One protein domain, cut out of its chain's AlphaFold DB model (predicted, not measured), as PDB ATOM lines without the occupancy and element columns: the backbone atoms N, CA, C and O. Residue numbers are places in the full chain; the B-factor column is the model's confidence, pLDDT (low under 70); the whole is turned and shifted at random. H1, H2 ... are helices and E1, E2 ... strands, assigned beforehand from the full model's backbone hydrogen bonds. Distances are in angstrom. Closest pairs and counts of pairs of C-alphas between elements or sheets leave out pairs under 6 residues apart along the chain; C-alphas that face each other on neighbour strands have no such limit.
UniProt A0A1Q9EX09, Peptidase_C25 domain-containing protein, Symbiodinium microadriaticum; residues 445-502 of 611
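Overview. This is residues 445 to 502 of the 611 residues of the protein "Peptidase_C25 domain-containing protein" of Symbiodinium microadriaticum (UniProt A0A1Q9EX09). Two small two-strand pairs, the hairpin E4 and E5 and the pair E2 and E3, lie loosely next to each other, with E3 on the side toward the hairpin and the short helix H1 beyond one end, on the way from E2 to E3. At the other end residues 445 to 451, with the beginning of E1, stick out as an arm, and this arm adds to the length. The printed part has 58 residues with five named strands and one named helix in the order E1, E2, H1, E3, E4, E5, and the class is mostly strand. Both sheets are antiparallel. The whole is only just extended, close to loose, with a radius of gyration of the C-alphas of 15.7 A and spans of 53 by 20 by 12 A.

Arrangement. E4, residues 486 to 491, and E5, residues 496 to 501, are antiparallel neighbours at 158 degrees and form a hairpin. N 488 and O 499 are within hydrogen-bond range at 2.8 A, as are N 499 and O 488 at 2.9 A. E3, residues 478 to 481, comes to 7.6 A from E5 at their closest C-alphas, Tyr 479 and Glu 498. Its closest C-alphas with E4 are those of Gly 481 and Ala 487, 7.4 A apart. E2, residues 459 to 462, is the antiparallel neighbour of E3 at 151 degrees, with N 461 and O 479 within hydrogen-bond range at 2.7 A. E2 is apart from E4 and from E5. H1, residues 465 to 470, is apart from E4 and E5, and each of its O i to N i+4 pairs is within hydrogen-bond range. E1, residues 449 to 453, pairs with no named strand, but its residues 449 to 450 pair antiparallel with residues 445 to 446. E1 is apart from E2.

Along the chain. E4 measures 16.5 A from first to last C-alpha, E5 15.7 A and E1 12.8 A. E3 measures 10.0 A, E2 9.7 A and H1 8.6 A. C-alpha 449, where E1 begins, is at (46.060, -4.791, -18.958). C-alpha 470, where H1 ends, is at (56.448, -15.172, -64.316), and C-alpha 501, where E5 ends, is at (51.561, -9.393, -36.647).

Size, cuts and confidence. The two C-alphas farthest apart are those of Gly 447 and Asn 472, at 53.3 A. The printed part has no cut. The link from H1 to E3 is short, the other links are tight, and no link is long. Mean pLDDT of the printed part is 81.9, and residues 492 to 496 are under 70.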
ATOM      1  N   LEU A 445      41.490  -1.179 -22.664       82.38
ATOM      2  CA  LEU A 445      42.433  -0.927 -21.581       82.38
ATOM      3  C   LEU A 445      41.688  -1.072 -20.253       82.38
ATOM      4  O   LEU A 445      40.700  -0.371 -20.030       82.38
ATOM      5  N   ASP A 446      42.163  -1.966 -19.390       84.19
ATOM      6  CA  ASP A 446      41.674  -2.156 -18.023       84.19
ATOM      7  C   ASP A 446      42.861  -2.109 -17.050       84.19
ATOM      8  O   ASP A 446      43.610  -3.077 -16.889       84.19
ATOM      9  N   GLY A 447      43.081  -0.930 -16.460       83.00
ATOM     10  CA  GLY A 447      44.257  -0.654 -15.635       83.00
ATOM     11  C   GLY A 447      45.560  -0.870 -16.411       83.00
ATOM     12  O   GLY A 447      45.817  -0.182 -17.397       83.00
ATOM     13  N   ASP A 448      46.352  -1.843 -15.960       78.69
ATOM     14  CA  ASP A 448      47.646  -2.213 -16.548       78.69
ATOM     15  C   ASP A 448      47.530  -3.323 -17.612       78.69
ATOM     16  O   ASP A 448      48.537  -3.819 -18.115       78.69
ATOM     17  N   THR A 449      46.308  -3.747 -17.957       79.75
ATOM     18  CA  THR A 449      46.060  -4.791 -18.958       79.75
ATOM     19  C   THR A 449      45.473  -4.187 -20.229       79.75
ATOM     20  O   THR A 449      44.497  -3.439 -20.185       79.75
ATOM     21  N   ALA A 450      46.045  -4.549 -21.377       78.56
ATOM     22  CA  ALA A 450      45.475  -4.264 -22.688       78.56
ATOM     23  C   ALA A 450      44.931  -5.562 -23.298       78.56
ATOM     24  O   ALA A 450      45.695  -6.456 -23.661       78.56
ATOM     25  N   GLU A 451      43.611  -5.670 -23.424       85.50
ATOM     26  CA  GLU A 451      42.973  -6.739 -24.186       85.50
ATOM     27  C   GLU A 451      42.822  -6.292 -25.641       85.50
ATOM     28  O   GLU A 451      42.149  -5.304 -25.941       85.50
ATOM     29  N   VAL A 452      43.450  -7.028 -26.557       78.56
ATOM     30  CA  VAL A 452      43.374  -6.765 -27.996       78.56
ATOM     31  C   VAL A 452      42.538  -7.851 -28.649       78.56
ATOM     32  O   VAL A 452      42.949  -9.008 -28.741       78.56
ATOM     33  N   THR A 453      41.355  -7.486 -29.131       83.06
ATOM     34  CA  THR A 453      40.526  -8.382 -29.931       83.06
ATOM     35  C   THR A 453      40.958  -8.297 -31.391       83.06
ATOM     36  O   THR A 453      40.782  -7.270 -32.052       83.06
ATOM     37  N   GLY A 454      41.514  -9.406 -31.881       77.25
ATOM     38  CA  GLY A 454      41.830  -9.618 -33.290       77.25
ATOM     39  C   GLY A 454      40.600  -9.521 -34.210       77.25
ATOM     40  O   GLY A 454      39.457  -9.511 -33.746       77.25
ATOM     41  N   PRO A 455      40.804  -9.499 -35.533       80.31
ATOM     42  CA  PRO A 455      39.717  -9.524 -36.493       80.31
ATOM     43  C   PRO A 455      38.977 -10.859 -36.396       80.31
ATOM     44  O   PRO A 455      39.584 -11.930 -36.338       80.31
ATOM     45  N   GLY A 456      37.645 -10.799 -36.430       80.44
ATOM     46  CA  GLY A 456      36.799 -11.995 -36.394       80.44
ATOM     47  C   GLY A 456      36.897 -12.867 -37.653       80.44
ATOM     48  O   GLY A 456      36.412 -13.995 -37.652       80.44
ATOM     49  N   HIS A 457      37.516 -12.362 -38.726       85.31
ATOM     50  CA  HIS A 457      37.657 -13.062 -39.997       85.31
ATOM     51  C   HIS A 457      39.040 -12.842 -40.618       85.31
ATOM     52  O   HIS A 457      39.558 -11.726 -40.636       85.31
ATOM     53  N   TRP A 458      39.595 -13.912 -41.189       86.50
ATOM     54  CA  TRP A 458      40.805 -13.887 -42.004       86.50
ATOM     55  C   TRP A 458      40.459 -14.239 -43.441       86.50
ATOM     56  O   TRP A 458      39.845 -15.271 -43.704       86.50
ATOM     57  N   THR A 459      40.903 -13.417 -44.379       87.94
ATOM     58  CA  THR A 459      40.701 -13.654 -45.804       87.94
ATOM     59  C   THR A 459      41.946 -14.301 -46.392       87.94
ATOM     60  O   THR A 459      43.056 -13.788 -46.243       87.94
ATOM     61  N   LYS A 460      41.762 -15.439 -47.063       88.75
ATOM     62  CA  LYS A 460      42.796 -16.101 -47.859       88.75
ATOM     63  C   LYS A 460      42.680 -15.617 -49.305       88.75
ATOM     64  O   LYS A 460      41.710 -15.938 -49.986       88.75
ATOM     65  N   PHE A 461      43.657 -14.850 -49.759       86.44
ATOM     66  CA  PHE A 461      43.766 -14.343 -51.120       86.44
ATOM     67  C   PHE A 461      44.620 -15.297 -51.943       86.44
ATOM     68  O   PHE A 461      45.692 -15.697 -51.499       86.44
ATOM     69  N   LYS A 462      44.165 -15.663 -53.138       87.19
ATOM     70  CA  LYS A 462      45.019 -16.337 -54.118       87.19
ATOM     71  C   LYS A 462      45.816 -15.265 -54.865       87.19
ATOM     72  O   LYS A 462      45.228 -14.261 -55.259       87.19
ATOM     73  N   ALA A 463      47.128 -15.445 -54.996       83.62
ATOM     74  CA  ALA A 463      47.958 -14.560 -55.807       83.62
ATOM     75  C   ALA A 463      47.525 -14.627 -57.278       83.62
ATOM     76  O   ALA A 463      46.934 -15.620 -57.711       83.62
ATOM     77  N   ASP A 464      47.823 -13.574 -58.037       86.44
ATOM     78  CA  ASP A 464      47.558 -13.561 -59.473       86.44
ATOM     79  C   ASP A 464      48.361 -14.671 -60.169       86.44
ATOM     80  O   ASP A 464      49.556 -14.838 -59.905       86.44
ATOM     81  N   ALA A 465      47.705 -15.421 -61.057       88.25
ATOM     82  CA  ALA A 465      48.339 -16.496 -61.813       88.25
ATOM     83  C   ALA A 465      49.510 -15.984 -62.671       88.25
ATOM     84  O   ALA A 465      50.507 -16.681 -62.820       88.25
ATOM     85  N   HIS A 466      49.453 -14.739 -63.153       87.69
ATOM     86  CA  HIS A 466      50.557 -14.119 -63.884       87.69
ATOM     87  C   HIS A 466      51.837 -14.048 -63.040       87.69
ATOM     88  O   HIS A 466      52.927 -14.240 -63.569       87.69
ATOM     89  N   MET A 467      51.733 -13.784 -61.731       80.56
ATOM     90  CA  MET A 467      52.913 -13.748 -60.857       80.56
ATOM     91  C   MET A 467      53.533 -15.137 -60.715       80.56
ATOM     92  O   MET A 467      54.751 -15.282 -60.776       80.56
ATOM     93  N   THR A 468      52.701 -16.167 -60.547       83.62
ATOM     94  CA  THR A 468      53.190 -17.547 -60.470       83.62
ATOM     95  C   THR A 468      53.776 -18.006 -61.806       83.62
ATOM     96  O   THR A 468      54.819 -18.653 -61.810       83.62
ATOM     97  N   ASP A 469      53.194 -17.591 -62.933       86.38
ATOM     98  CA  ASP A 469      53.699 -17.893 -64.275       86.38
ATOM     99  C   ASP A 469      55.051 -17.212 -64.547       86.38
ATOM    100  O   ASP A 469      55.985 -17.857 -65.025       86.38
ATOM    101  N   GLU A 470      55.194 -15.930 -64.190       82.44
ATOM    102  CA  GLU A 470      56.448 -15.172 -64.316       82.44
ATOM    103  C   GLU A 470      57.594 -15.841 -63.546       82.44
ATOM    104  O   GLU A 470      58.739 -15.870 -64.004       82.44
ATOM    105  N   TRP A 471      57.287 -16.424 -62.388       79.00
ATOM    106  CA  TRP A 471      58.260 -17.106 -61.537       79.00
ATOM    107  C   TRP A 471      58.430 -18.589 -61.855       79.00
ATOM    108  O   TRP A 471      59.217 -19.264 -61.187       79.00
ATOM    109  N   ASN A 472      57.728 -19.100 -62.873       84.81
ATOM    110  CA  ASN A 472      57.689 -20.520 -63.217       84.81
ATOM    111  C   ASN A 472      57.349 -21.391 -61.986       84.81
ATOM    112  O   ASN A 472      57.984 -22.416 -61.719       84.81
ATOM    113  N   TRP A 473      56.375 -20.922 -61.206       81.06
ATOM    114  CA  TRP A 473      55.852 -21.550 -60.002       81.06
ATOM    115  C   TRP A 473      54.632 -22.402 -60.360       81.06
ATOM    116  O   TRP A 473      53.620 -21.888 -60.826       81.06
ATOM    117  N   ASP A 474      54.720 -23.713 -60.136       85.62
ATOM    118  CA  ASP A 474      53.695 -24.694 -60.521       85.62
ATOM    119  C   ASP A 474      52.561 -24.858 -59.490       85.62
ATOM    120  O   ASP A 474      51.611 -25.608 -59.719       85.62
ATOM    121  N   GLY A 475      52.649 -24.165 -58.350       84.19
ATOM    122  CA  GLY A 475      51.661 -24.215 -57.278       84.19
ATOM    123  C   GLY A 475      50.713 -23.016 -57.239       84.19
ATOM    124  O   GLY A 475      50.912 -21.987 -57.874       84.19
ATOM    125  N   ASP A 476      49.705 -23.102 -56.377       84.50
ATOM    126  CA  ASP A 476      48.909 -21.933 -56.017       84.50
ATOM    127  C   ASP A 476      49.602 -21.155 -54.896       84.50
ATOM    128  O   ASP A 476      49.866 -21.704 -53.821       84.50
ATOM    129  N   LEU A 477      49.857 -19.867 -55.116       81.38
ATOM    130  CA  LEU A 477      50.345 -18.977 -54.070       81.38
ATOM    131  C   LEU A 477      49.166 -18.314 -53.354       81.38
ATOM    132  O   LEU A 477      48.222 -17.842 -53.989       81.38
ATOM    133  N   TYR A 478      49.208 -18.291 -52.023       84.81
ATOM    134  CA  TYR A 478      48.163 -17.690 -51.204       84.81
ATOM    135  C   TYR A 478      48.748 -16.729 -50.179       84.81
ATOM    136  O   TYR A 478      49.746 -17.037 -49.533       84.81
ATOM    137  N   TYR A 479      48.051 -15.620 -49.978       84.44
ATOM    138  CA  TYR A 479      48.293 -14.660 -48.914       84.44
ATOM    139  C   TYR A 479      47.125 -14.673 -47.943       84.44
ATOM    140  O   TYR A 479      45.985 -14.952 -48.318       84.44
ATOM    141  N   TYR A 480      47.379 -14.330 -46.693       85.62
ATOM    142  CA  TYR A 480      46.340 -14.154 -45.699       85.62
ATOM    143  C   TYR A 480      46.355 -12.719 -45.205       85.62
ATOM    144  O   TYR A 480      47.366 -12.226 -44.717       85.62
ATOM    145  N   GLY A 481      45.204 -12.068 -45.266       86.38
ATOM    146  CA  GLY A 481      45.026 -10.738 -44.707       86.38
ATOM    147  C   GLY A 481      43.828 -10.697 -43.781       86.38
ATOM    148  O   GLY A 481      42.877 -11.468 -43.912       86.38
ATOM    149  N   ALA A 482      43.889  -9.781 -42.835       85.19
ATOM    150  CA  ALA A 482      42.767  -9.395 -42.012       85.19
ATOM    151  C   ALA A 482      42.927  -7.914 -41.661       85.19
ATOM    152  O   ALA A 482      44.018  -7.357 -41.791       85.19
ATOM    153  N   VAL A 483      41.843  -7.259 -41.261       80.69
ATOM    154  CA  VAL A 483      41.865  -5.819 -40.975       80.69
ATOM    155  C   VAL A 483      42.827  -5.522 -39.836       80.69
ATOM    156  O   VAL A 483      42.781  -6.175 -38.794       80.69
ATOM    157  N   GLY A 484      43.713  -4.550 -40.057       78.19
ATOM    158  CA  GLY A 484      44.748  -4.161 -39.101       78.19
ATOM    159  C   GLY A 484      45.872  -5.187 -38.913       78.19
ATOM    160  O   GLY A 484      46.810  -4.909 -38.175       78.19
ATOM    161  N   ALA A 485      45.816  -6.354 -39.565       85.50
ATOM    162  CA  ALA A 485      46.905  -7.321 -39.531       85.50
ATOM    163  C   ALA A 485      48.013  -6.897 -40.498       85.50
ATOM    164  O   ALA A 485      47.747  -6.519 -41.642       85.50
ATOM    165  N   LEU A 486      49.258  -7.019 -40.053       88.00
ATOM    166  CA  LEU A 486      50.435  -6.842 -40.894       88.00
ATOM    167  C   LEU A 486      51.047  -8.196 -41.214       88.00
ATOM    168  O   LEU A 486      51.072  -9.092 -40.373       88.00
ATOM    169  N   ALA A 487      51.541  -8.350 -42.437       85.06
ATOM    170  CA  ALA A 487      52.141  -9.591 -42.894       85.06
ATOM    171  C   ALA A 487      53.622  -9.382 -43.206       85.06
ATOM    172  O   ALA A 487      53.978  -8.631 -44.116       85.06
ATOM    173  N   GLN A 488      54.490 -10.090 -42.488       84.88
ATOM    174  CA  GLN A 488      55.872 -10.282 -42.906       84.88
ATOM    175  C   GLN A 488      55.932 -11.515 -43.793       84.88
ATOM    176  O   GLN A 488      55.559 -12.613 -43.374       84.88
ATOM    177  N   ARG A 489      56.423 -11.340 -45.017       84.94
ATOM    178  CA  ARG A 489      56.532 -12.425 -45.992       84.94
ATOM    179  C   ARG A 489      57.986 -12.775 -46.231       84.94
ATOM    180  O   ARG A 489      58.822 -11.900 -46.447       84.94
ATOM    181  N   GLN A 490      58.295 -14.058 -46.267       82.56
ATOM    182  CA  GLN A 490      59.606 -14.559 -46.639       82.56
ATOM    183  C   GLN A 490      59.460 -15.608 -47.730       82.56
ATOM    184  O   GLN A 490      58.803 -16.628 -47.525       82.56
ATOM    185  N   TRP A 491      60.157 -15.391 -48.843       73.12
ATOM    186  CA  TRP A 491      60.367 -16.435 -49.838       73.12
ATOM    187  C   TRP A 491      61.260 -17.525 -49.273       73.12
ATOM    188  O   TRP A 491      62.407 -17.271 -48.901       73.12
ATOM    189  N   VAL A 492      60.757 -18.757 -49.247       69.00
ATOM    190  CA  VAL A 492      61.512 -19.918 -48.763       69.00
ATOM    191  C   VAL A 492      61.603 -20.990 -49.840       69.00
ATOM    192  O   VAL A 492      61.291 -22.149 -49.591       69.00
ATOM    193  N   ALA A 493      62.031 -20.591 -51.044       67.69
ATOM    194  CA  ALA A 493      62.239 -21.391 -52.265       67.69
ATOM    195  C   ALA A 493      61.023 -22.180 -52.804       67.69
ATOM    196  O   ALA A 493      60.820 -22.219 -54.010       67.69
ATOM    197  N   ARG A 494      60.238 -22.832 -51.940       56.84
ATOM    198  CA  ARG A 494      59.091 -23.694 -52.258       56.84
ATOM    199  C   ARG A 494      57.775 -23.248 -51.614       56.84
ATOM    200  O   ARG A 494      56.780 -23.943 -51.749       56.84
ATOM    201  N   TYR A 495      57.766 -22.192 -50.816       59.25
ATOM    202  CA  TYR A 495      56.540 -21.559 -50.333       59.25
ATOM    203  C   TYR A 495      56.889 -20.210 -49.720       59.25
ATOM    204  O   TYR A 495      58.006 -20.020 -49.224       59.25
ATOM    205  N   ASP A 496      55.916 -19.306 -49.715       68.00
ATOM    206  CA  ASP A 496      55.978 -18.113 -48.887       68.00
ATOM    207  C   ASP A 496      55.670 -18.498 -47.440       68.00
ATOM    208  O   ASP A 496      54.626 -19.080 -47.130       68.00
ATOM    209  N   ARG A 497      56.596 -18.186 -46.531       79.62
ATOM    210  CA  ARG A 497      56.277 -18.101 -45.106       79.62
ATOM    211  C   ARG A 497      55.695 -16.729 -44.848       79.62
ATOM    212  O   ARG A 497      56.322 -15.721 -45.159       79.62
ATOM    213  N   GLU A 498      54.509 -16.707 -44.265       84.56
ATOM    214  CA  GLU A 498      53.850 -15.479 -43.850       84.56
ATOM    215  C   GLU A 498      53.663 -15.506 -42.334       84.56
ATOM    216  O   GLU A 498      52.970 -16.374 -41.797       84.56
ATOM    217  N   TRP A 499      54.292 -14.553 -41.651       86.81
ATOM    218  CA  TRP A 499      54.036 -14.262 -40.247       86.81
ATOM    219  C   TRP A 499      53.103 -13.071 -40.154       86.81
ATOM    220  O   TRP A 499      53.284 -12.061 -40.834       86.81
ATOM    221  N   LYS A 500      52.088 -13.212 -39.311       86.44
ATOM    222  CA  LYS A 500      51.050 -12.208 -39.127       86.44
ATOM    223  C   LYS A 500      51.269 -11.532 -37.791       86.44
ATOM    224  O   LYS A 500      51.354 -12.215 -36.773       86.44
ATOM    225  N   TYR A 501      51.310 -10.214 -37.813       85.81
ATOM    226  CA  TYR A 501      51.561  -9.393 -36.647       85.81
ATOM    227  C   TYR A 501      50.375  -8.483 -36.368       85.81
ATOM    228  O   TYR A 501      49.706  -7.991 -37.281       85.81
ATOM    229  N   TYR A 502      50.171  -8.251 -35.077       83.56
ATOM    230  CA  TYR A 502      49.414  -7.132 -34.549       83.56
ATOM    231  C   TYR A 502      50.364  -6.325 -33.690       83.56
ATOM    232  O   TYR A 502      51.072  -6.892 -32.859       83.56
TER     233      TYR A 502